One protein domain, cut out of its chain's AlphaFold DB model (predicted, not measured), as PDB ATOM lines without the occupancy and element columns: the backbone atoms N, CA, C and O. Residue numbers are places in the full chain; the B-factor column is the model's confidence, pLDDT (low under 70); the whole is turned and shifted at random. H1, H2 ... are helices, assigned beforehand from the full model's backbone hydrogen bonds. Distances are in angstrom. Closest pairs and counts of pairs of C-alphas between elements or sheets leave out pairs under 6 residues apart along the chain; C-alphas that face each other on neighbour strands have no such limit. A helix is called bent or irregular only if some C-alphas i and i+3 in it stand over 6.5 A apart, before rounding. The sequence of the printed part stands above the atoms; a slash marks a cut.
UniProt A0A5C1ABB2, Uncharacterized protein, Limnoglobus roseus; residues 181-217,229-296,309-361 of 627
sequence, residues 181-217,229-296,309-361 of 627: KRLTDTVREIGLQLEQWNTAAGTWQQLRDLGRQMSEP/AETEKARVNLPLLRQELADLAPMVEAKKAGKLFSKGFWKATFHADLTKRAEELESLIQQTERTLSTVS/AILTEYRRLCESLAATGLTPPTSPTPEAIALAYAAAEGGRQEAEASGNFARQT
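This is residues 181 to 217, 229 to 296 and 309 to 361 of the 627 residues of an uncharacterized protein of Limnoglobus roseus (UniProt A0A5C1ABB2). Two separate helical lobes make a flat, extended model: in one, the long bent helix H1 is like a bow with H6 as its string and H5 packed on arm H1b; in the other, H2 and H4 lie side by side, running opposite ways, with small H3 near one end. Residues 257 to 262 and 267 to 272 stick out. The printed part has 158 residues with six named helices, H1 to H6 in order, and no named strand: all helix. The radius of gyration of the C-alphas is 23.4 A, and the spans are 59 by 49 by 19 A.

H1, residues 181 to 215, was assigned as one helix by its hydrogen bonds but is bent: C-alphas 199 and 202 are 7.1 A apart. Its arms are H1a, residues 181 to 199, 26.7 A long from C-alpha 181 at (154.548, 115.187, 115.584), and H1b, residues 202 to 215. H6, residues 334 to 361, is 40.4 A long and ends at C-alpha 361 (160.374, 118.779, 125.297). H5 is residues 309 to 322. H2, residues 229 to 256, 39.4 A, is irregular, with C-alphas 247 and 250 7.0 A apart and a kink of 35 degrees near residue 250. H3 is residues 263 to 269; H4, residues 274 to 296, is 32.7 A long.

H6 touches H1a with residues 348 to 361 alone, closest C-alphas Val 187 and Gly 355, 5.6 A, opposite ways at a shallow tilt of 30 degrees. It touches H1b with residues 334 to 341 alone, closest C-alphas Gly 211 and Pro 334, 4.3 A. H1b touches H5, closest C-alphas Thr 203 and Leu 317, 6.2 A. H2 touches H4, closest C-alphas Ala 234 and Thr 288, 5.8 A, opposite ways at 30 degrees, a shallow tilt. H3 touches no helix. Every O i to N i+4 pair is within hydrogen-bond range in H1a, H1b, H4, H5 and H6; H2 has 20 of 24 and H3 2 of 3.

The farthest C-alphas, Gly 264 and Ala 309, are 64.3 A apart. Residues 218 to 228 and 297 to 308 are not printed; the C-alpha gaps are 15.0 A and 24.0 A. The link H5 to H6 is long. Thirteen residues have pLDDT under 70: 217, 259 to 264, 266 to 269, and 271 to 272.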
ATOM      1  N   LYS A 181     154.360 115.174 117.036       89.06
ATOM      2  CA  LYS A 181     154.548 115.187 115.584       89.06
ATOM      3  C   LYS A 181     155.253 116.463 115.129       89.06
ATOM      4  O   LYS A 181     156.257 116.373 114.437       89.06
ATOM      5  N   ARG A 182     154.802 117.638 115.575       86.56
ATOM      6  CA  ARG A 182     155.392 118.941 115.239       86.56
ATOM      7  C   ARG A 182     156.821 119.071 115.755       86.56
ATOM      8  O   ARG A 182     157.679 119.547 115.022       86.56
ATOM      9  N   LEU A 183     157.093 118.651 116.989       88.44
ATOM     10  CA  LEU A 183     158.440 118.618 117.560       88.44
ATOM     11  C   LEU A 183     159.318 117.609 116.820       88.44
ATOM     12  O   LEU A 183     160.464 117.921 116.540       88.44
ATOM     13  N   THR A 184     158.783 116.452 116.431       93.75
ATOM     14  CA  THR A 184     159.495 115.462 115.606       93.75
ATOM     15  C   THR A 184     159.845 116.039 114.235       93.75
ATOM     16  O   THR A 184     160.987 115.926 113.794       93.75
ATOM     17  N   ASP A 185     158.898 116.717 113.581       92.56
ATOM     18  CA  ASP A 185     159.121 117.427 112.321       92.56
ATOM     19  C   ASP A 185     160.152 118.551 112.485       92.56
ATOM     20  O   ASP A 185     161.054 118.664 111.660       92.56
ATOM     21  N   THR A 186     160.088 119.305 113.586       91.44
ATOM     22  CA  THR A 186     161.049 120.369 113.925       91.44
ATOM     23  C   THR A 186     162.450 119.799 114.164       91.44
ATOM     24  O   THR A 186     163.426 120.305 113.624       91.44
ATOM     25  N   VAL A 187     162.574 118.711 114.932       95.88
ATOM     26  CA  VAL A 187     163.849 118.019 115.176       95.88
ATOM     27  C   VAL A 187     164.421 117.473 113.870       95.88
ATOM     28  O   VAL A 187     165.627 117.565 113.650       95.88
ATOM     29  N   ARG A 188     163.570 116.944 112.983       97.12
ATOM     30  CA  ARG A 188     163.970 116.487 111.649       97.12
ATOM     31  C   ARG A 188     164.466 117.644 110.778       97.12
ATOM     32  O   ARG A 188     165.519 117.511 110.166       97.12
ATOM     33  N   GLU A 189     163.747 118.764 110.731       95.81
ATOM     34  CA  GLU A 189     164.134 119.955 109.966       95.81
ATOM     35  C   GLU A 189     165.457 120.550 110.467       95.81
ATOM     36  O   GLU A 189     166.372 120.770 109.676       95.81
ATOM     37  N   ILE A 190     165.602 120.720 111.783       95.62
ATOM     38  CA  ILE A 190     166.849 121.176 112.411       95.62
ATOM     39  C   ILE A 190     167.988 120.191 112.123       95.62
ATOM     40  O   ILE A 190     169.106 120.606 111.825       95.62
ATOM     41  N   GLY A 191     167.715 118.884 112.154       96.56
ATOM     42  CA  GLY A 191     168.681 117.857 111.770       96.56
ATOM     43  C   GLY A 191     169.206 118.046 110.344       96.56
ATOM     44  O   GLY A 191     170.418 118.011 110.139       96.56
ATOM     45  N   LEU A 192     168.317 118.327 109.383       95.88
ATOM     46  CA  LEU A 192     168.693 118.621 107.996       95.88
ATOM     47  C   LEU A 192     169.527 119.908 107.883       95.88
ATOM     48  O   LEU A 192     170.508 119.930 107.142       95.88
ATOM     49  N   GLN A 193     169.188 120.963 108.633       94.19
ATOM     50  CA  GLN A 193     169.973 122.207 108.663       94.19
ATOM     51  C   GLN A 193     171.393 121.976 109.212       94.19
ATOM     52  O   GLN A 193     172.374 122.466 108.648       94.19
ATOM     53  N   LEU A 194     171.529 121.185 110.280       96.00
ATOM     54  CA  LEU A 194     172.837 120.838 110.846       96.00
ATOM     55  C   LEU A 194     173.650 119.932 109.906       96.00
ATOM     56  O   LEU A 194     174.866 120.086 109.807       96.00
ATOM     57  N   GLU A 195     173.003 119.025 109.170       95.19
ATOM     58  CA  GLU A 195     173.654 118.199 108.144       95.19
ATOM     59  C   GLU A 195     174.162 119.034 106.957       95.19
ATOM     60  O   GLU A 195     175.296 118.835 106.503       95.19
ATOM     61  N   GLN A 196     173.380 120.019 106.496       94.19
ATOM     62  CA  GLN A 196     173.815 120.993 105.485       94.19
ATOM     63  C   GLN A 196     175.068 121.737 105.951       94.19
ATOM     64  O   GLN A 196     176.041 121.855 105.201       94.19
ATOM     65  N   TRP A 197     175.087 122.176 107.212       94.50
ATOM     66  CA  TRP A 197     176.243 122.861 107.779       94.50
ATOM     67  C   TRP A 197     177.474 121.955 107.887       94.50
ATOM     68  O   TRP A 197     178.564 122.348 107.474       94.50
ATOM     69  N   ASN A 198     177.307 120.716 108.357       94.06
ATOM     70  CA  ASN A 198     178.390 119.732 108.432       94.06
ATOM     71  C   ASN A 198     178.979 119.415 107.050       94.06
ATOM     72  O   ASN A 198     180.195 119.297 106.906       94.06
ATOM     73  N   THR A 199     178.132 119.347 106.020       94.25
ATOM     74  CA  THR A 199     178.562 119.174 104.624       94.25
ATOM     75  C   THR A 199     179.360 120.387 104.129       94.25
ATOM     76  O   THR A 199     180.356 120.234 103.421       94.25
ATOM     77  N   ALA A 200     178.971 121.597 104.539       94.75
ATOM     78  CA  ALA A 200     179.637 122.847 104.176       94.75
ATOM     79  C   ALA A 200     180.884 123.174 105.019       94.75
ATOM     80  O   ALA A 200     181.643 124.072 104.648       94.75
ATOM     81  N   ALA A 201     181.132 122.472 106.130       94.25
ATOM     82  CA  ALA A 201     182.211 122.791 107.071       94.25
ATOM     83  C   ALA A 201     183.598 122.813 106.399       94.25
ATOM     84  O   ALA A 201     184.404 123.711 106.653       94.25
ATOM     85  N   GLY A 202     183.855 121.874 105.480       94.62
ATOM     86  CA  GLY A 202     185.086 121.853 104.681       94.62
ATOM     87  C   GLY A 202     185.221 123.072 103.762       94.62
ATOM     88  O   GLY A 202     186.286 123.686 103.708       94.62
ATOM     89  N   THR A 203     184.138 123.470 103.091       96.94
ATOM     90  CA  THR A 203     184.091 124.658 102.219       96.94
ATOM     91  C   THR A 203     184.296 125.945 103.016       96.94
ATOM     92  O   THR A 203     185.046 126.822 102.590       96.94
ATOM     93  N   TRP A 204     183.697 126.049 104.204       97.06
ATOM     94  CA  TRP A 204     183.920 127.170 105.116       97.06
ATOM     95  C   TRP A 204     185.372 127.268 105.577       97.06
ATOM     96  O   TRP A 204     185.935 128.364 105.597       97.06
ATOM     97  N   GLN A 205     185.998 126.139 105.908       96.50
ATOM     98  CA  GLN A 205     187.408 126.110 106.283       96.50
ATOM     99  C   GLN A 205     188.300 126.562 105.116       96.50
ATOM    100  O   GLN A 205     189.163 127.417 105.307       96.50
ATOM    101  N   GLN A 206     188.023 126.083 103.899       96.94
ATOM    102  CA  GLN A 206     188.726 126.509 102.683       96.94
ATOM    103  C   GLN A 206     188.561 128.013 102.417       96.94
ATOM    104  O   GLN A 206     189.544 128.685 102.113       96.94
ATOM    105  N   LEU A 207     187.357 128.571 102.591       96.38
ATOM    106  CA  LEU A 207     187.122 130.015 102.474       96.38
ATOM    107  C   LEU A 207     187.919 130.809 103.514       96.38
ATOM    108  O   LEU A 207     188.521 131.825 103.174       96.38
ATOM    109  N   ARG A 208     187.969 130.351 104.770       96.00
ATOM    110  CA  ARG A 208     188.769 131.000 105.821       96.00
ATOM    111  C   ARG A 208     190.261 130.964 105.513       96.00
ATOM    112  O   ARG A 208     190.945 131.961 105.726       96.00
ATOM    113  N   ASP A 209     190.759 129.837 105.013       95.50
ATOM    114  CA  ASP A 209     192.161 129.697 104.626       95.50
ATOM    115  C   ASP A 209     192.493 130.591 103.422       95.50
ATOM    116  O   ASP A 209     193.523 131.264 103.435       95.50
ATOM    117  N   LEU A 210     191.582 130.712 102.449       94.44
ATOM    118  CA  LEU A 210     191.699 131.656 101.335       94.44
ATOM    119  C   LEU A 210     191.703 133.117 101.820       94.44
ATOM    120  O   LEU A 210     192.547 133.909 101.408       94.44
ATOM    121  N   GLY A 211     190.816 133.470 102.756       93.62
ATOM    122  CA  GLY A 211     190.797 134.788 103.398       93.62
ATOM    123  C   GLY A 211     192.070 135.089 104.200       93.62
ATOM    124  O   GLY A 211     192.509 136.240 104.257       93.62
ATOM    125  N   ARG A 212     192.719 134.065 104.777       92.94
ATOM    126  CA  ARG A 212     194.031 134.211 105.426       92.94
ATOM    127  C   ARG A 212     195.129 134.479 104.397       92.94
ATOM    128  O   ARG A 212     195.911 135.396 104.610       92.94
ATOM    129  N   GLN A 213     195.138 133.756 103.275       91.19
ATOM    130  CA  GLN A 213     196.087 133.986 102.174       91.19
ATOM    131  C   GLN A 213     195.949 135.396 101.584       91.19
ATOM    132  O   GLN A 213     196.948 136.050 101.318       91.19
ATOM    133  N   MET A 214     194.719 135.902 101.445       88.56
ATOM    134  CA  MET A 214     194.457 137.278 101.001       88.56
ATOM    135  C   MET A 214     194.907 138.342 102.017       88.56
ATOM    136  O   MET A 214     195.164 139.479 101.634       88.56
ATOM    137  N   SER A 215     194.960 137.994 103.308       87.38
ATOM    138  CA  SER A 215     195.430 138.884 104.378       87.38
ATOM    139  C   SER A 215     196.951 138.902 104.529       87.38
ATOM    140  O   SER A 215     197.459 139.777 105.229       87.38
ATOM    141  N   GLU A 216     197.683 137.944 103.945       83.75
ATOM    142  CA  GLU A 216     199.141 137.929 104.058       83.75
ATOM    143  C   GLU A 216     199.704 139.169 103.352       83.75
ATOM    144  O   GLU A 216     199.507 139.341 102.144       83.75
ATOM    145  N   PRO A 217     200.366 140.076 104.094       67.31
ATOM    146  CA  PRO A 217     200.847 141.316 103.524       67.31
ATOM    147  C   PRO A 217     201.848 140.970 102.429       67.31
ATOM    148  O   PRO A 217     202.875 140.338 102.683       67.31
ATOM    149  N   ALA A 229     201.852 154.460 108.769       81.88
ATOM    150  CA  ALA A 229     201.525 154.686 110.179       81.88
ATOM    151  C   ALA A 229     200.289 155.588 110.393       81.88
ATOM    152  O   ALA A 229     199.469 155.322 111.275       81.88
ATOM    153  N   GLU A 230     200.125 156.644 109.589       82.81
ATOM    154  CA  GLU A 230     198.966 157.546 109.676       82.81
ATOM    155  C   GLU A 230     197.663 156.865 109.235       82.81
ATOM    156  O   GLU A 230     196.617 157.039 109.867       82.81
ATOM    157  N   THR A 231     197.741 156.031 108.197       82.50
ATOM    158  CA  THR A 231     196.592 155.278 107.680       82.50
ATOM    159  C   THR A 231     196.166 154.176 108.652       82.50
ATOM    160  O   THR A 231     194.975 154.020 108.922       82.50
ATOM    161  N   GLU A 232     197.129 153.461 109.241       83.38
ATOM    162  CA  GLU A 232     196.895 152.448 110.277       83.38
ATOM    163  C   GLU A 232     196.169 153.067 111.483       83.38
ATOM    164  O   GLU A 232     195.141 152.567 111.943       83.38
ATOM    165  N   LYS A 233     196.649 154.230 111.946       88.69
ATOM    166  CA  LYS A 233     196.045 154.968 113.062       88.69
ATOM    167  C   LYS A 233     194.615 155.417 112.750       88.69
ATOM    168  O   LYS A 233     193.745 155.315 113.614       88.69
ATOM    169  N   ALA A 234     194.353 155.889 111.530       88.38
ATOM    170  CA  ALA A 234     193.007 156.252 111.086       88.38
ATOM    171  C   ALA A 234     192.064 155.034 111.047       88.38
ATOM    172  O   ALA A 234     190.921 155.122 111.499       88.38
ATOM    173  N   ARG A 235     192.558 153.881 110.575       86.38
ATOM    174  CA  ARG A 235     191.785 152.634 110.463       86.38
ATOM    175  C   ARG A 235     191.399 152.063 111.829       86.38
ATOM    176  O   ARG A 235     190.271 151.608 111.993       86.38
ATOM    177  N   VAL A 236     192.293 152.148 112.817       89.31
ATOM    178  CA  VAL A 236     192.027 151.716 114.203       89.31
ATOM    179  C   VAL A 236     191.091 152.680 114.941       89.31
ATOM    180  O   VAL A 236     190.243 152.240 115.714       89.31
ATOM    181  N   ASN A 237     191.201 153.992 114.705       90.00
ATOM    182  CA  ASN A 237     190.411 154.985 115.441       90.00
ATOM    183  C   ASN A 237     188.959 155.114 114.954       90.00
ATOM    184  O   ASN A 237     188.083 155.436 115.756       90.00
ATOM    185  N   LEU A 238     188.674 154.872 113.669       93.56
ATOM    186  CA  LEU A 238     187.338 155.104 113.106       93.56
ATOM    187  C   LEU A 238     186.209 154.295 113.794       93.56
ATOM    188  O   LEU A 238     185.176 154.895 114.106       93.56
ATOM    189  N   PRO A 239     186.356 152.982 114.078       88.94
ATOM    190  CA  PRO A 239     185.320 152.210 114.768       88.94
ATOM    191  C   PRO A 239     185.065 152.705 116.196       88.94
ATOM    192  O   PRO A 239     183.915 152.785 116.618       88.94
ATOM    193  N   LEU A 240     186.128 153.091 116.915       92.12
ATOM    194  CA  LEU A 240     186.037 153.602 118.286       92.12
ATOM    195  C   LEU A 240     185.254 154.919 118.338       92.12
ATOM    196  O   LEU A 240     184.375 155.078 119.181       92.12
ATOM    197  N   LEU A 241     185.516 155.827 117.392       94.25
ATOM    198  CA  LEU A 241     184.793 157.097 117.287       94.25
ATOM    199  C   LEU A 241     183.304 156.890 116.963       94.25
ATOM    200  O   LEU A 241     182.450 157.565 117.535       94.25
ATOM    201  N   ARG A 242     182.976 155.944 116.069       94.25
ATOM    202  CA  ARG A 242     181.582 155.619 115.717       94.25
ATOM    203  C   ARG A 242     180.818 154.989 116.881       94.25
ATOM    204  O   ARG A 242     179.654 155.329 117.076       94.25
ATOM    205  N   GLN A 243     181.464 154.114 117.649       92.56
ATOM    206  CA  GLN A 243     180.856 153.516 118.836       92.56
ATOM    207  C   GLN A 243     180.557 154.580 119.899       92.56
ATOM    208  O   GLN A 243     179.434 154.644 120.387       92.56
ATOM    209  N   GLU A 244     181.516 155.469 120.190       94.44
ATOM    210  CA  GLU A 244     181.313 156.554 121.163       94.44
ATOM    211  C   GLU A 244     180.143 157.470 120.751       94.44
ATOM    212  O   GLU A 244     179.337 157.874 121.590       94.44
ATOM    213  N   LEU A 245     179.997 157.761 119.452       95.69
ATOM    214  CA  LEU A 245     178.862 158.533 118.942       95.69
ATOM    215  C   LEU A 245     177.526 157.779 119.089       95.69
ATOM    216  O   LEU A 245     176.530 158.388 119.486       95.69
ATOM    217  N   ALA A 246     177.496 156.475 118.796       92.00
ATOM    218  CA  ALA A 246     176.296 155.644 118.922       92.00
ATOM    219  C   ALA A 246     175.802 155.560 120.377       92.00
ATOM    220  O   ALA A 246     174.600 155.667 120.622       92.00
ATOM    221  N   ASP A 247     176.726 155.459 121.336       88.62
ATOM    222  CA  ASP A 247     176.411 155.429 122.767       88.62
ATOM    223  C   ASP A 247     175.846 156.781 123.258       88.62
ATOM    224  O   ASP A 247     174.978 156.830 124.136       88.62
ATOM    225  N   LEU A 248     176.292 157.900 122.668       91.50
ATOM    226  CA  LEU A 248     175.841 159.252 123.020       91.50
ATOM    227  C   LEU A 248     174.530 159.675 122.336       91.50
ATOM    228  O   LEU A 248     173.792 160.496 122.894       91.50
ATOM    229  N   ALA A 249     174.210 159.132 121.159       91.38
ATOM    230  CA  ALA A 249     173.038 159.506 120.364       91.38
ATOM    231  C   ALA A 249     171.697 159.485 121.143       91.38
ATOM    232  O   ALA A 249     171.021 160.522 121.169       91.38
ATOM    233  N   PRO A 250     171.314 158.404 121.857       87.44
ATOM    234  CA  PRO A 250     170.046 158.373 122.592       87.44
ATOM    235  C   PRO A 250     170.002 159.387 123.748       87.44
ATOM    236  O   PRO A 250     168.937 159.921 124.071       87.44
ATOM    237  N   MET A 251     171.150 159.717 124.353       86.25
ATOM    238  CA  MET A 251     171.233 160.735 125.408       86.25
ATOM    239  C   MET A 251     171.030 162.147 124.851       86.25
ATOM    240  O   MET A 251     170.349 162.973 125.466       86.25
ATOM    241  N   VAL A 252     171.584 162.426 123.666       89.44
ATOM    242  CA  VAL A 252     171.387 163.699 122.961       89.44
ATOM    243  C   VAL A 252     169.926 163.863 122.534       89.44
ATOM    244  O   VAL A 252     169.366 164.945 122.721       89.44
ATOM    245  N   GLU A 253     169.280 162.809 122.027       86.94
ATOM    246  CA  GLU A 253     167.851 162.835 121.684       86.94
ATOM    247  C   GLU A 253     166.960 163.053 122.909       86.94
ATOM    248  O   GLU A 253     166.081 163.917 122.882       86.94
ATOM    249  N   ALA A 254     167.216 162.348 124.016       82.88
ATOM    250  CA  ALA A 254     166.471 162.526 125.262       82.88
ATOM    251  C   ALA A 254     166.584 163.963 125.804       82.88
ATOM    252  O   ALA A 254     165.579 164.553 126.218       82.88
ATOM    253  N   LYS A 255     167.791 164.549 125.742       83.81
ATOM    254  CA  LYS A 255     168.049 165.944 126.123       83.81
ATOM    255  C   LYS A 255     167.307 166.930 125.211       83.81
ATOM    256  O   LYS A 255     166.710 167.877 125.720       83.81
ATOM    257  N   LYS A 256     167.308 166.714 123.889       85.56
ATOM    258  CA  LYS A 256     166.585 167.555 122.911       85.56
ATOM    259  C   LYS A 256     165.062 167.451 123.061       85.56
ATOM    260  O   LYS A 256     164.374 168.456 122.920       85.56
ATOM    261  N   ALA A 257     164.543 166.270 123.393       85.06
ATOM    262  CA  ALA A 257     163.112 166.012 123.562       85.06
ATOM    263  C   ALA A 257     162.531 166.516 124.900       85.06
ATOM    264  O   ALA A 257     161.335 166.368 125.140       85.06
ATOM    265  N   GLY A 258     163.357 167.071 125.796       79.50
ATOM    266  CA  GLY A 258     162.904 167.581 127.093       79.50
ATOM    267  C   GLY A 258     162.362 166.503 128.042       79.50
ATOM    268  O   GLY A 258     161.601 166.823 128.956       79.50
ATOM    269  N   LYS A 259     162.723 165.226 127.847       68.06
ATOM    270  CA  LYS A 259     162.215 164.119 128.670       68.06
ATOM    271  C   LYS A 259     162.837 164.132 130.082       68.06
ATOM    272  O   LYS A 259     164.046 164.003 130.234       68.06
ATOM    273  N   LEU A 260     161.963 164.313 131.084       49.75
ATOM    274  CA  LEU A 260     161.958 163.886 132.505       49.75
ATOM    275  C   LEU A 260     163.277 163.710 133.297       49.75
ATOM    276  O   LEU A 260     163.314 162.938 134.249       49.75
ATOM    277  N   PHE A 261     164.337 164.466 133.018       63.41
ATOM    278  CA  PHE A 261     165.486 164.550 133.928       63.41
ATOM    279  C   PHE A 261     165.755 165.997 134.334       63.41
ATOM    280  O   PHE A 261     165.710 166.917 133.514       63.41
ATOM    281  N   SER A 262     166.015 166.212 135.626       64.81
ATOM    282  CA  SER A 262     166.232 167.553 136.165       64.81
ATOM    283  C   SER A 262     167.488 168.188 135.559       64.81
ATOM    284  O   SER A 262     168.479 167.523 135.255       64.81
ATOM    285  N   LYS A 263     167.492 169.517 135.430       63.25
ATOM    286  CA  LYS A 263     168.662 170.284 134.962       63.25
ATOM    287  C   LYS A 263     169.918 170.035 135.825       63.25
ATOM    288  O   LYS A 263     171.032 170.244 135.352       63.25
ATOM    289  N   GLY A 264     169.732 169.596 137.077       65.06
ATOM    290  CA  GLY A 264     170.794 169.188 137.999       65.06
ATOM    291  C   GLY A 264     171.401 167.820 137.670       65.06
ATOM    292  O   GLY A 264     172.619 167.699 137.716       65.06
ATOM    293  N   PHE A 265     170.591 166.836 137.256       74.50
ATOM    294  CA  PHE A 265     171.070 165.517 136.816       74.50
ATOM    295  C   PHE A 265     172.034 165.646 135.632       74.50
ATOM    296  O   PHE A 265     173.169 165.189 135.699       74.50
ATOM    297  N   TRP A 266     171.640 166.380 134.589       69.94
ATOM    298  CA  TRP A 266     172.489 166.573 133.409       69.94
ATOM    299  C   TRP A 266     173.817 167.283 133.716       69.94
ATOM    300  O   TRP A 266     174.829 166.952 133.110       69.94
ATOM    301  N   LYS A 267     173.827 168.234 134.661       66.62
ATOM    302  CA  LYS A 267     175.052 168.931 135.095       66.62
ATOM    303  C   LYS A 267     175.963 168.074 135.975       66.62
ATOM    304  O   LYS A 267     177.170 168.276 135.939       66.62
ATOM    305  N   ALA A 268     175.396 167.188 136.790       59.78
ATOM    306  CA  ALA A 268     176.159 166.326 137.690       59.78
ATOM    307  C   ALA A 268     176.805 165.151 136.944       59.78
ATOM    308  O   ALA A 268     177.930 164.776 137.255       59.78
ATOM    309  N   THR A 269     176.111 164.598 135.947       69.94
ATOM    310  CA  THR A 269     176.572 163.411 135.214       69.94
ATOM    311  C   THR A 269     177.526 163.759 134.067       69.94
ATOM    312  O   THR A 269     178.375 162.947 133.713       69.94
ATOM    313  N   PHE A 270     177.438 164.969 133.497       74.50
ATOM    314  CA  PHE A 270     178.226 165.351 132.323       74.50
ATOM    315  C   PHE A 270     178.901 166.716 132.519       74.50
ATOM    316  O   PHE A 270     178.255 167.763 132.507       74.50
ATOM    317  N   HIS A 271     180.230 166.707 132.671       54.38
ATOM    318  CA  HIS A 271     181.051 167.920 132.806       54.38
ATOM    319  C   HIS A 271     181.136 168.763 131.516       54.38
ATOM    320  O   HIS A 271     181.513 169.933 131.578       54.38
ATOM    321  N   ALA A 272     180.775 168.191 130.364       64.81
ATOM    322  CA  ALA A 272     180.766 168.844 129.058       64.81
ATOM    323  C   ALA A 272     179.362 168.823 128.436       64.81
ATOM    324  O   ALA A 272     178.534 167.963 128.744       64.81
ATOM    325  N   ASP A 273     179.087 169.773 127.542       84.38
ATOM    326  CA  ASP A 273     177.835 169.805 126.792       84.38
ATOM    327  C   ASP A 273     177.759 168.594 125.844       84.38
ATOM    328  O   ASP A 273     178.443 168.562 124.824       84.38
ATOM    329  N   LEU A 274     176.939 167.591 126.191       87.44
ATOM    330  CA  LEU A 274     176.719 166.364 125.403       87.44
ATOM    331  C   LEU A 274     176.509 166.626 123.907       87.44
ATOM    332  O   LEU A 274     176.987 165.867 123.070       87.44
ATOM    333  N   THR A 275     175.810 167.710 123.568       89.12
ATOM    334  CA  THR A 275     175.530 168.078 122.177       89.12
ATOM    335  C   THR A 275     176.812 168.485 121.454       89.12
ATOM    336  O   THR A 275     177.071 168.008 120.358       89.12
ATOM    337  N   LYS A 276     177.668 169.265 122.122       91.00
ATOM    338  CA  LYS A 276     178.976 169.666 121.600       91.00
ATOM    339  C   LYS A 276     179.916 168.469 121.432       91.00
ATOM    340  O   LYS A 276     180.632 168.393 120.442       91.00
ATOM    341  N   ARG A 277     179.910 167.514 122.373       93.25
ATOM    342  CA  ARG A 277     180.739 166.301 122.262       93.25
ATOM    343  C   ARG A 277     180.326 165.432 121.070       93.25
ATOM    344  O   ARG A 277     181.199 164.938 120.366       93.25
ATOM    345  N   ALA A 278     179.024 165.272 120.831       94.25
ATOM    346  CA  ALA A 278     178.530 164.550 119.659       94.25
ATOM    347  C   ALA A 278     178.963 165.229 118.343       94.25
ATOM    348  O   ALA A 278     179.463 164.552 117.450       94.25
ATOM    349  N   GLU A 279     178.878 166.563 118.260       95.00
ATOM    350  CA  GLU A 279     179.354 167.337 117.099       95.00
ATOM    351  C   GLU A 279     180.875 167.195 116.876       95.00
ATOM    352  O   GLU A 279     181.336 167.040 115.744       95.00
ATOM    353  N   GLU A 280     181.674 167.198 117.951       95.00
ATOM    354  CA  GLU A 280     183.124 166.958 117.884       95.00
ATOM    355  C   GLU A 280     183.448 165.552 117.346       95.00
ATOM    356  O   GLU A 280     184.345 165.404 116.511       95.00
ATOM    357  N   LEU A 281     182.711 164.527 117.789       94.56
ATOM    358  CA  LEU A 281     182.880 163.151 117.312       94.56
ATOM    359  C   LEU A 281     182.490 163.002 115.840       94.56
ATOM    360  O   LEU A 281     183.246 162.399 115.081       94.56
ATOM    361  N   GLU A 282     181.377 163.596 115.405       96.44
ATOM    362  CA  GLU A 282     180.988 163.617 113.988       96.44
ATOM    363  C   GLU A 282     182.065 164.273 113.112       96.44
ATOM    364  O   GLU A 282     182.429 163.732 112.065       96.44
ATOM    365  N   SER A 283     182.639 165.397 113.556       95.56
ATOM    366  CA  SER A 283     183.729 166.065 112.834       95.56
ATOM    367  C   SER A 283     184.985 165.191 112.737       95.56
ATOM    368  O   SER A 283     185.627 165.154 111.685       95.56
ATOM    369  N   LEU A 284     185.351 164.486 113.814       95.69
ATOM    370  CA  LEU A 284     186.499 163.573 113.826       95.69
ATOM    371  C   LEU A 284     186.273 162.357 112.922       95.69
ATOM    372  O   LEU A 284     187.193 161.952 112.208       95.69
ATOM    373  N   ILE A 285     185.057 161.802 112.909       95.94
ATOM    374  CA  ILE A 285     184.667 160.710 112.007       95.94
ATOM    375  C   ILE A 285     184.820 161.166 110.557       95.94
ATOM    376  O   ILE A 285     185.547 160.525 109.802       95.94
ATOM    377  N   GLN A 286     184.244 162.312 110.184       95.12
ATOM    378  CA  GLN A 286     184.346 162.843 108.821       95.12
ATOM    379  C   GLN A 286     185.795 163.122 108.400       95.12
ATOM    380  O   GLN A 286     186.169 162.874 107.255       95.12
ATOM    381  N   GLN A 287     186.629 163.647 109.304       94.19
ATOM    382  CA  GLN A 287     188.044 163.881 109.015       94.19
ATOM    383  C   GLN A 287     188.786 162.563 108.773       94.19
ATOM    384  O   GLN A 287     189.534 162.453 107.805       94.19
ATOM    385  N   THR A 288     188.545 161.561 109.620       92.56
ATOM    386  CA  THR A 288     189.168 160.236 109.519       92.56
ATOM    387  C   THR A 288     188.723 159.511 108.248       92.56
ATOM    388  O   THR A 288     189.546 158.921 107.549       92.56
ATOM    389  N   GLU A 289     187.440 159.609 107.890       93.69
ATOM    390  CA  GLU A 289     186.896 159.090 106.631       93.69
ATOM    391  C   GLU A 289     187.543 159.758 105.422       93.69
ATOM    392  O   GLU A 289     187.961 159.058 104.508       93.69
ATOM    393  N   ARG A 290     187.721 161.088 105.432       91.06
ATOM    394  CA  ARG A 290     188.438 161.789 104.353       91.06
ATOM    395  C   ARG A 290     189.866 161.286 104.204       91.06
ATOM    396  O   ARG A 290     190.276 161.043 103.074       91.06
ATOM    397  N   THR A 291     190.597 161.101 105.306       88.06
ATOM    398  CA  THR A 291     191.963 160.556 105.278       88.06
ATOM    399  C   THR A 291     191.988 159.171 104.630       88.06
ATOM    400  O   THR A 291     192.809 158.928 103.746       88.06
ATOM    401  N   LEU A 292     191.048 158.293 104.997       87.69
ATOM    402  CA  LEU A 292     190.922 156.955 104.413       87.69
ATOM    403  C   LEU A 292     190.502 156.996 102.933       87.69
ATOM    404  O   LEU A 292     191.066 156.259 102.127       87.69
ATOM    405  N   SER A 293     189.589 157.890 102.542       84.06
ATOM    406  CA  SER A 293     189.176 158.075 101.145       84.06
ATOM    407  C   SER A 293     190.319 158.579 100.262       84.06
ATOM    408  O   SER A 293     190.511 158.041  99.178       84.06
ATOM    409  N   THR A 294     191.148 159.524 100.726       83.69
ATOM    410  CA  THR A 294     192.330 159.977  99.961       83.69
ATOM    411  C   THR A 294     193.356 158.874  99.710       83.69
ATOM    412  O   THR A 294     194.094 158.943  98.729       83.69
ATOM    413  N   VAL A 295     193.416 157.864 100.582       77.44
ATOM    414  CA  VAL A 295     194.264 156.682 100.373       77.44
ATOM    415  C   VAL A 295     193.571 155.674  99.450       77.44
ATOM    416  O   VAL A 295     194.227 155.079  98.604       77.44
ATOM    417  N   SER A 296     192.246 155.534  99.556       72.44
ATOM    418  CA  SER A 296     191.439 154.635  98.720       72.44
ATOM    419  C   SER A 296     191.302 155.088  97.259       72.44
ATOM    420  O   SER A 296     191.160 154.238  96.383       72.44
ATOM    421  N   ALA A 309     193.645 133.481  90.075       88.19
ATOM    422  CA  ALA A 309     193.442 132.114  90.557       88.19
ATOM    423  C   ALA A 309     192.667 132.104  91.883       88.19
ATOM    424  O   ALA A 309     191.720 131.336  92.041       88.19
ATOM    425  N   ILE A 310     193.009 133.026  92.787       90.19
ATOM    426  CA  ILE A 310     192.353 133.204  94.085       90.19
ATOM    427  C   ILE A 310     190.874 133.580  93.904       90.19
ATOM    428  O   ILE A 310     190.007 132.987  94.539       90.19
ATOM    429  N   LEU A 311     190.558 134.517  93.002       90.75
ATOM    430  CA  LEU A 311     189.169 134.907  92.722       90.75
ATOM    431  C   LEU A 311     188.354 133.787  92.062       90.75
ATOM    432  O   LEU A 311     187.151 133.672  92.304       90.75
ATOM    433  N   THR A 312     189.000 132.961  91.235       92.75
ATOM    434  CA  THR A 312     188.360 131.789  90.622       92.75
ATOM    435  C   THR A 312     188.026 130.743  91.683       92.75
ATOM    436  O   THR A 312     186.897 130.255  91.723       92.75
ATOM    437  N   GLU A 313     188.966 130.456  92.586       95.25
ATOM    438  CA  GLU A 313     188.752 129.529  93.696       95.25
ATOM    439  C   GLU A 313     187.697 130.053  94.679       95.25
ATOM    440  O   GLU A 313     186.787 129.317  95.050       95.25
ATOM    441  N   TYR A 314     187.729 131.346  95.018       95.12
ATOM    442  CA  TYR A 314     186.693 131.994  95.825       95.12
ATOM    443  C   TYR A 314     185.294 131.784  95.232       95.12
ATOM    444  O   TYR A 314     184.372 131.389  95.946       95.12
ATOM    445  N   ARG A 315     185.125 132.015  93.920       96.50
ATOM    446  CA  ARG A 315     183.833 131.834  93.245       96.50
ATOM    447  C   ARG A 315     183.386 130.374  93.284       96.50
ATOM    448  O   ARG A 315     182.238 130.121  93.634       96.50
ATOM    449  N   ARG A 316     184.298 129.431  93.017       97.50
ATOM    450  CA  ARG A 316     184.036 127.985  93.109       97.50
ATOM    451  C   ARG A 316     183.563 127.588  94.510       97.50
ATOM    452  O   ARG A 316     182.607 126.828  94.646       97.50
ATOM    453  N   LEU A 317     184.212 128.104  95.553       97.50
ATOM    454  CA  LEU A 317     183.830 127.849  96.943       97.50
ATOM    455  C   LEU A 317     182.478 128.481  97.289       97.50
ATOM    456  O   LEU A 317     181.663 127.834  97.935       97.50
ATOM    457  N   CYS A 318     182.201 129.700  96.819       97.06
ATOM    458  CA  CYS A 318     180.899 130.345  97.006       97.06
ATOM    459  C   CYS A 318     179.770 129.590  96.294       97.06
ATOM    460  O   CYS A 318     178.699 129.429  96.868       97.06
ATOM    461  N   GLU A 319     180.006 129.091  95.077       96.81
ATOM    462  CA  GLU A 319     179.064 128.235  94.344       96.81
ATOM    463  C   GLU A 319     178.826 126.914  95.086       96.81
ATOM    464  O   GLU A 319     177.681 126.503  95.270       96.81
ATOM    465  N   SER A 320     179.896 126.283  95.585       96.62
ATOM    466  CA  SER A 320     179.795 125.076  96.408       96.62
ATOM    467  C   SER A 320     179.030 125.322  97.707       96.62
ATOM    468  O   SER A 320     178.308 124.435  98.150       96.62
ATOM    469  N   LEU A 321     179.186 126.495  98.324       96.25
ATOM    470  CA  LEU A 321     178.474 126.859  99.542       96.25
ATOM    471  C   LEU A 321     176.992 127.134  99.254       96.25
ATOM    472  O   LEU A 321     176.124 126.597  99.938       96.25
ATOM    473  N   ALA A 322     176.693 127.888  98.195       95.69
ATOM    474  CA  ALA A 322     175.327 128.170  97.766       95.69
ATOM    475  C   ALA A 322     174.554 126.886  97.416       95.69
ATOM    476  O   ALA A 322     173.364 126.788  97.706       95.69
ATOM    477  N   ALA A 323     175.231 125.867  96.870       95.56
ATOM    478  CA  ALA A 323     174.639 124.555  96.605       95.56
ATOM    479  C   ALA A 323     174.174 123.813  97.877       95.56
ATOM    480  O   ALA A 323     173.324 122.931  97.784       95.56
ATOM    481  N   THR A 324     174.688 124.178  99.060       94.12
ATOM    482  CA  THR A 324     174.227 123.647 100.360       94.12
ATOM    483  C   THR A 324     173.057 124.433 100.961       94.12
ATOM    484  O   THR A 324     172.562 124.064 102.019       94.12
ATOM    485  N   GLY A 325     172.605 125.509 100.305       93.56
ATOM    486  CA  GLY A 325     171.552 126.400 100.806       93.56
ATOM    487  C   GLY A 325     172.041 127.487 101.774       93.56
ATOM    488  O   GLY A 325     171.247 128.328 102.190       93.56
ATOM    489  N   LEU A 326     173.335 127.516 102.109       94.56
ATOM    490  CA  LEU A 326     173.930 128.548 102.958       94.56
ATOM    491  C   LEU A 326     174.266 129.814 102.163       94.56
ATOM    492  O   LEU A 326     174.630 129.762 100.987       94.56
ATOM    493  N   THR A 327     174.176 130.973 102.818       96.00
ATOM    494  CA  THR A 327     174.488 132.264 102.193       96.00
ATOM    495  C   THR A 327     176.007 132.452 102.054       96.00
ATOM    496  O   THR A 327     176.706 132.468 103.071       96.00
ATOM    497  N   PRO A 328     176.548 132.605 100.830       96.75
ATOM    498  CA  PRO A 328     177.975 132.829 100.626       96.75
ATOM    499  C   PRO A 328     178.408 134.249 101.027       96.75
ATOM    500  O   PRO A 328     177.573 135.156 101.095       96.75
ATOM    501  N   PRO A 329     179.715 134.478 101.257       96.50
ATOM    502  CA  PRO A 329     180.239 135.819 101.489       96.50
ATOM    503  C   PRO A 329     179.963 136.750 100.297       96.50
ATOM    504  O   PRO A 329     179.983 136.342  99.134       96.50
ATOM    505  N   THR A 330     179.713 138.029 100.578       95.19
ATOM    506  CA  THR A 330     179.326 139.025  99.560       95.19
ATOM    507  C   THR A 330     180.505 139.574  98.757       95.19
ATOM    508  O   THR A 330     180.309 140.129  97.677       95.19
ATOM    509  N   SER A 331     181.734 139.430  99.259       94.38
ATOM    510  CA  SER A 331     182.952 139.867  98.577       94.38
ATOM    511  C   SER A 331     184.146 138.977  98.945       94.38
ATOM    512  O   SER A 331     184.168 138.418 100.044       94.38
ATOM    513  N   PRO A 332     185.163 138.871  98.067       93.50
ATOM    514  CA  PRO A 332     186.389 138.112  98.314       93.50
ATOM    515  C   PRO A 332     187.342 138.885  99.236       93.50
ATOM    516  O   PRO A 332     188.519 139.044  98.931       93.50
ATOM    517  N   THR A 333     186.826 139.441 100.330       91.94
ATOM    518  CA  THR A 333     187.633 140.118 101.346       91.94
ATOM    519  C   THR A 333     187.707 139.241 102.596       91.94
ATOM    520  O   THR A 333     186.717 138.585 102.941       91.94
ATOM    521  N   PRO A 334     188.845 139.224 103.315       91.88
ATOM    522  CA  PRO A 334     188.970 138.479 104.569       91.88
ATOM    523  C   PRO A 334     187.882 138.850 105.586       91.88
ATOM    524  O   PRO A 334     187.331 137.983 106.260       91.88
ATOM    525  N   GLU A 335     187.536 140.138 105.642       91.19
ATOM    526  CA  GLU A 335     186.502 140.703 106.511       91.19
ATOM    527  C   GLU A 335     185.106 140.165 106.152       91.19
ATOM    528  O   GLU A 335     184.385 139.700 107.036       91.19
ATOM    529  N   ALA A 336     184.732 140.139 104.865       92.69
ATOM    530  CA  ALA A 336     183.440 139.596 104.438       92.69
ATOM    531  C   ALA A 336     183.340 138.077 104.639       92.69
ATOM    532  O   ALA A 336     182.281 137.585 105.029       92.69
ATOM    533  N   ILE A 337     184.431 137.335 104.419       95.81
ATOM    534  CA  ILE A 337     184.491 135.891 104.690       95.81
ATOM    535  C   ILE A 337     184.312 135.621 106.189       95.81
ATOM    536  O   ILE A 337     183.520 134.756 106.564       95.81
ATOM    537  N   ALA A 338     185.012 136.368 107.048       92.88
ATOM    538  CA  ALA A 338     184.902 136.228 108.498       92.88
ATOM    539  C   ALA A 338     183.491 136.567 109.003       92.88
ATOM    540  O   ALA A 338     182.947 135.828 109.824       92.88
ATOM    541  N   LEU A 339     182.881 137.639 108.483       93.81
ATOM    542  CA  LEU A 339     181.520 138.040 108.834       93.81
ATOM    543  C   LEU A 339     180.487 136.983 108.418       93.81
ATOM    544  O   LEU A 339     179.637 136.608 109.223       93.81
ATOM    545  N   ALA A 340     180.581 136.472 107.188       94.00
ATOM    546  CA  ALA A 340     179.679 135.433 106.691       94.00
ATOM    547  C   ALA A 340     179.818 134.127 107.491       94.00
ATOM    548  O   ALA A 340     178.816 133.508 107.841       94.00
ATOM    549  N   TYR A 341     181.049 133.747 107.846       95.50
ATOM    550  CA  TYR A 341     181.304 132.581 108.690       95.50
ATOM    551  C   TYR A 341     180.726 132.750 110.102       95.50
ATOM    552  O   TYR A 341     180.079 131.838 110.609       95.50
ATOM    553  N   ALA A 342     180.914 133.915 110.733       93.94
ATOM    554  CA  ALA A 342     180.365 134.194 112.060       93.94
ATOM    555  C   ALA A 342     178.829 134.153 112.070       93.94
ATOM    556  O   ALA A 342     178.240 133.581 112.985       93.94
ATOM    557  N   ALA A 343     178.181 134.699 111.036       92.81
ATOM    558  CA  ALA A 343     176.731 134.614 110.875       92.81
ATOM    559  C   ALA A 343     176.254 133.158 110.707       92.81
ATOM    560  O   ALA A 343     175.290 132.748 111.353       92.81
ATOM    561  N   ALA A 344     176.954 132.360 109.894       92.69
ATOM    562  CA  ALA A 344     176.632 130.947 109.702       92.69
ATOM    563  C   ALA A 344     176.828 130.113 110.982       92.69
ATOM    564  O   ALA A 344     176.017 129.238 111.272       92.69
ATOM    565  N   GLU A 345     177.879 130.381 111.761       95.12
ATOM    566  CA  GLU A 345     178.119 129.722 113.052       95.12
ATOM    567  C   GLU A 345     177.071 130.127 114.100       95.12
ATOM    568  O   GLU A 345     176.597 129.272 114.844       95.12
ATOM    569  N   GLY A 346     176.646 131.397 114.122       93.12
ATOM    570  CA  GLY A 346     175.535 131.850 114.963       93.12
ATOM    571  C   GLY A 346     174.228 131.121 114.640       93.12
ATOM    572  O   GLY A 346     173.581 130.593 115.542       93.12
ATOM    573  N   GLY A 347     173.896 130.993 113.349       93.31
ATOM    574  CA  GLY A 347     172.738 130.214 112.899       93.31
ATOM    575  C   GLY A 347     172.827 128.729 113.279       93.31
ATOM    576  O   GLY A 347     171.829 128.142 113.693       93.31
ATOM    577  N   ARG A 348     174.023 128.122 113.219       96.00
ATOM    578  CA  ARG A 348     174.244 126.744 113.694       96.00
ATOM    579  C   ARG A 348     173.976 126.609 115.190       96.00
ATOM    580  O   ARG A 348     173.269 125.689 115.593       96.00
ATOM    581  N   GLN A 349     174.529 127.502 116.008       95.12
ATOM    582  CA  GLN A 349     174.360 127.460 117.464       95.12
ATOM    583  C   GLN A 349     172.890 127.635 117.870       95.12
ATOM    584  O   GLN A 349     172.408 126.926 118.755       95.12
ATOM    585  N   GLU A 350     172.157 128.521 117.194       91.62
ATOM    586  CA  GLU A 350     170.716 128.702 117.401       91.62
ATOM    587  C   GLU A 350     169.911 127.455 117.002       91.62
ATOM    588  O   GLU A 350     169.028 127.021 117.751       91.62
ATOM    589  N   ALA A 351     170.248 126.829 115.870       93.50
ATOM    590  CA  ALA A 351     169.638 125.575 115.438       93.50
ATOM    591  C   ALA A 351     169.923 124.431 116.431       93.50
ATOM    592  O   ALA A 351     169.008 123.694 116.796       93.50
ATOM    593  N   GLU A 352     171.153 124.304 116.943       96.06
ATOM    594  CA  GLU A 352     171.509 123.312 117.970       96.06
ATOM    595  C   GLU A 352     170.745 123.532 119.280       96.06
ATOM    596  O   GLU A 352     170.191 122.580 119.837       96.06
ATOM    597  N   ALA A 353     170.671 124.778 119.759       91.31
ATOM    598  CA  ALA A 353     169.914 125.130 120.958       91.31
ATOM    599  C   ALA A 353     168.420 124.811 120.791       91.31
ATOM    600  O   ALA A 353     167.825 124.157 121.651       91.31
ATOM    601  N   SER A 354     167.836 125.191 119.651       88.44
ATOM    602  CA  SER A 354     166.439 124.902 119.304       88.44
ATOM    603  C   SER A 354     166.177 123.397 119.200       88.44
ATOM    604  O   SER A 354     165.173 122.902 119.711       88.44
ATOM    605  N   GLY A 355     167.105 122.641 118.605       95.06
ATOM    606  CA  GLY A 355     167.019 121.188 118.486       95.06
ATOM    607  C   GLY A 355     167.120 120.479 119.834       95.06
ATOM    608  O   GLY A 355     166.387 119.526 120.090       95.06
ATOM    609  N   ASN A 356     167.990 120.954 120.729       94.19
ATOM    610  CA  ASN A 356     168.100 120.436 122.093       94.19
ATOM    611  C   ASN A 356     166.830 120.706 122.902       94.19
ATOM    612  O   ASN A 356     166.318 119.789 123.539       94.19
ATOM    613  N   PHE A 357     166.282 121.920 122.820       89.50
ATOM    614  CA  PHE A 357     165.014 122.262 123.461       89.50
ATOM    615  C   PHE A 357     163.857 121.397 122.941       89.50
ATOM    616  O   PHE A 357     163.098 120.835 123.734       89.50
ATOM    617  N   ALA A 358     163.745 121.234 121.618       89.44
ATOM    618  CA  ALA A 358     162.700 120.420 121.008       89.44
ATOM    619  C   ALA A 358     162.809 118.941 121.412       89.44
ATOM    620  O   ALA A 358     161.796 118.329 121.743       89.44
ATOM    621  N   ARG A 359     164.028 118.381 121.454       94.62
ATOM    622  CA  ARG A 359     164.281 117.008 121.924       94.62
ATOM    623  C   ARG A 359     163.968 116.820 123.403       94.62
ATOM    624  O   ARG A 359     163.351 115.820 123.747       94.62
ATOM    625  N   GLN A 360     164.358 117.764 124.260       91.12
ATOM    626  CA  GLN A 360     164.035 117.691 125.685       91.12
ATOM    627  C   GLN A 360     162.522 117.739 125.897       91.12
ATOM    628  O   GLN A 360     161.973 116.888 126.583       91.12
ATOM    629  N   THR A 361     161.836 118.665 125.222       85.38
ATOM    630  CA  THR A 361     160.374 118.779 125.297       85.38
ATOM    631  C   THR A 361     159.686 117.504 124.799       85.38
ATOM    632  O   THR A 361     158.686 117.078 125.369       85.38
TER     633      THR A 361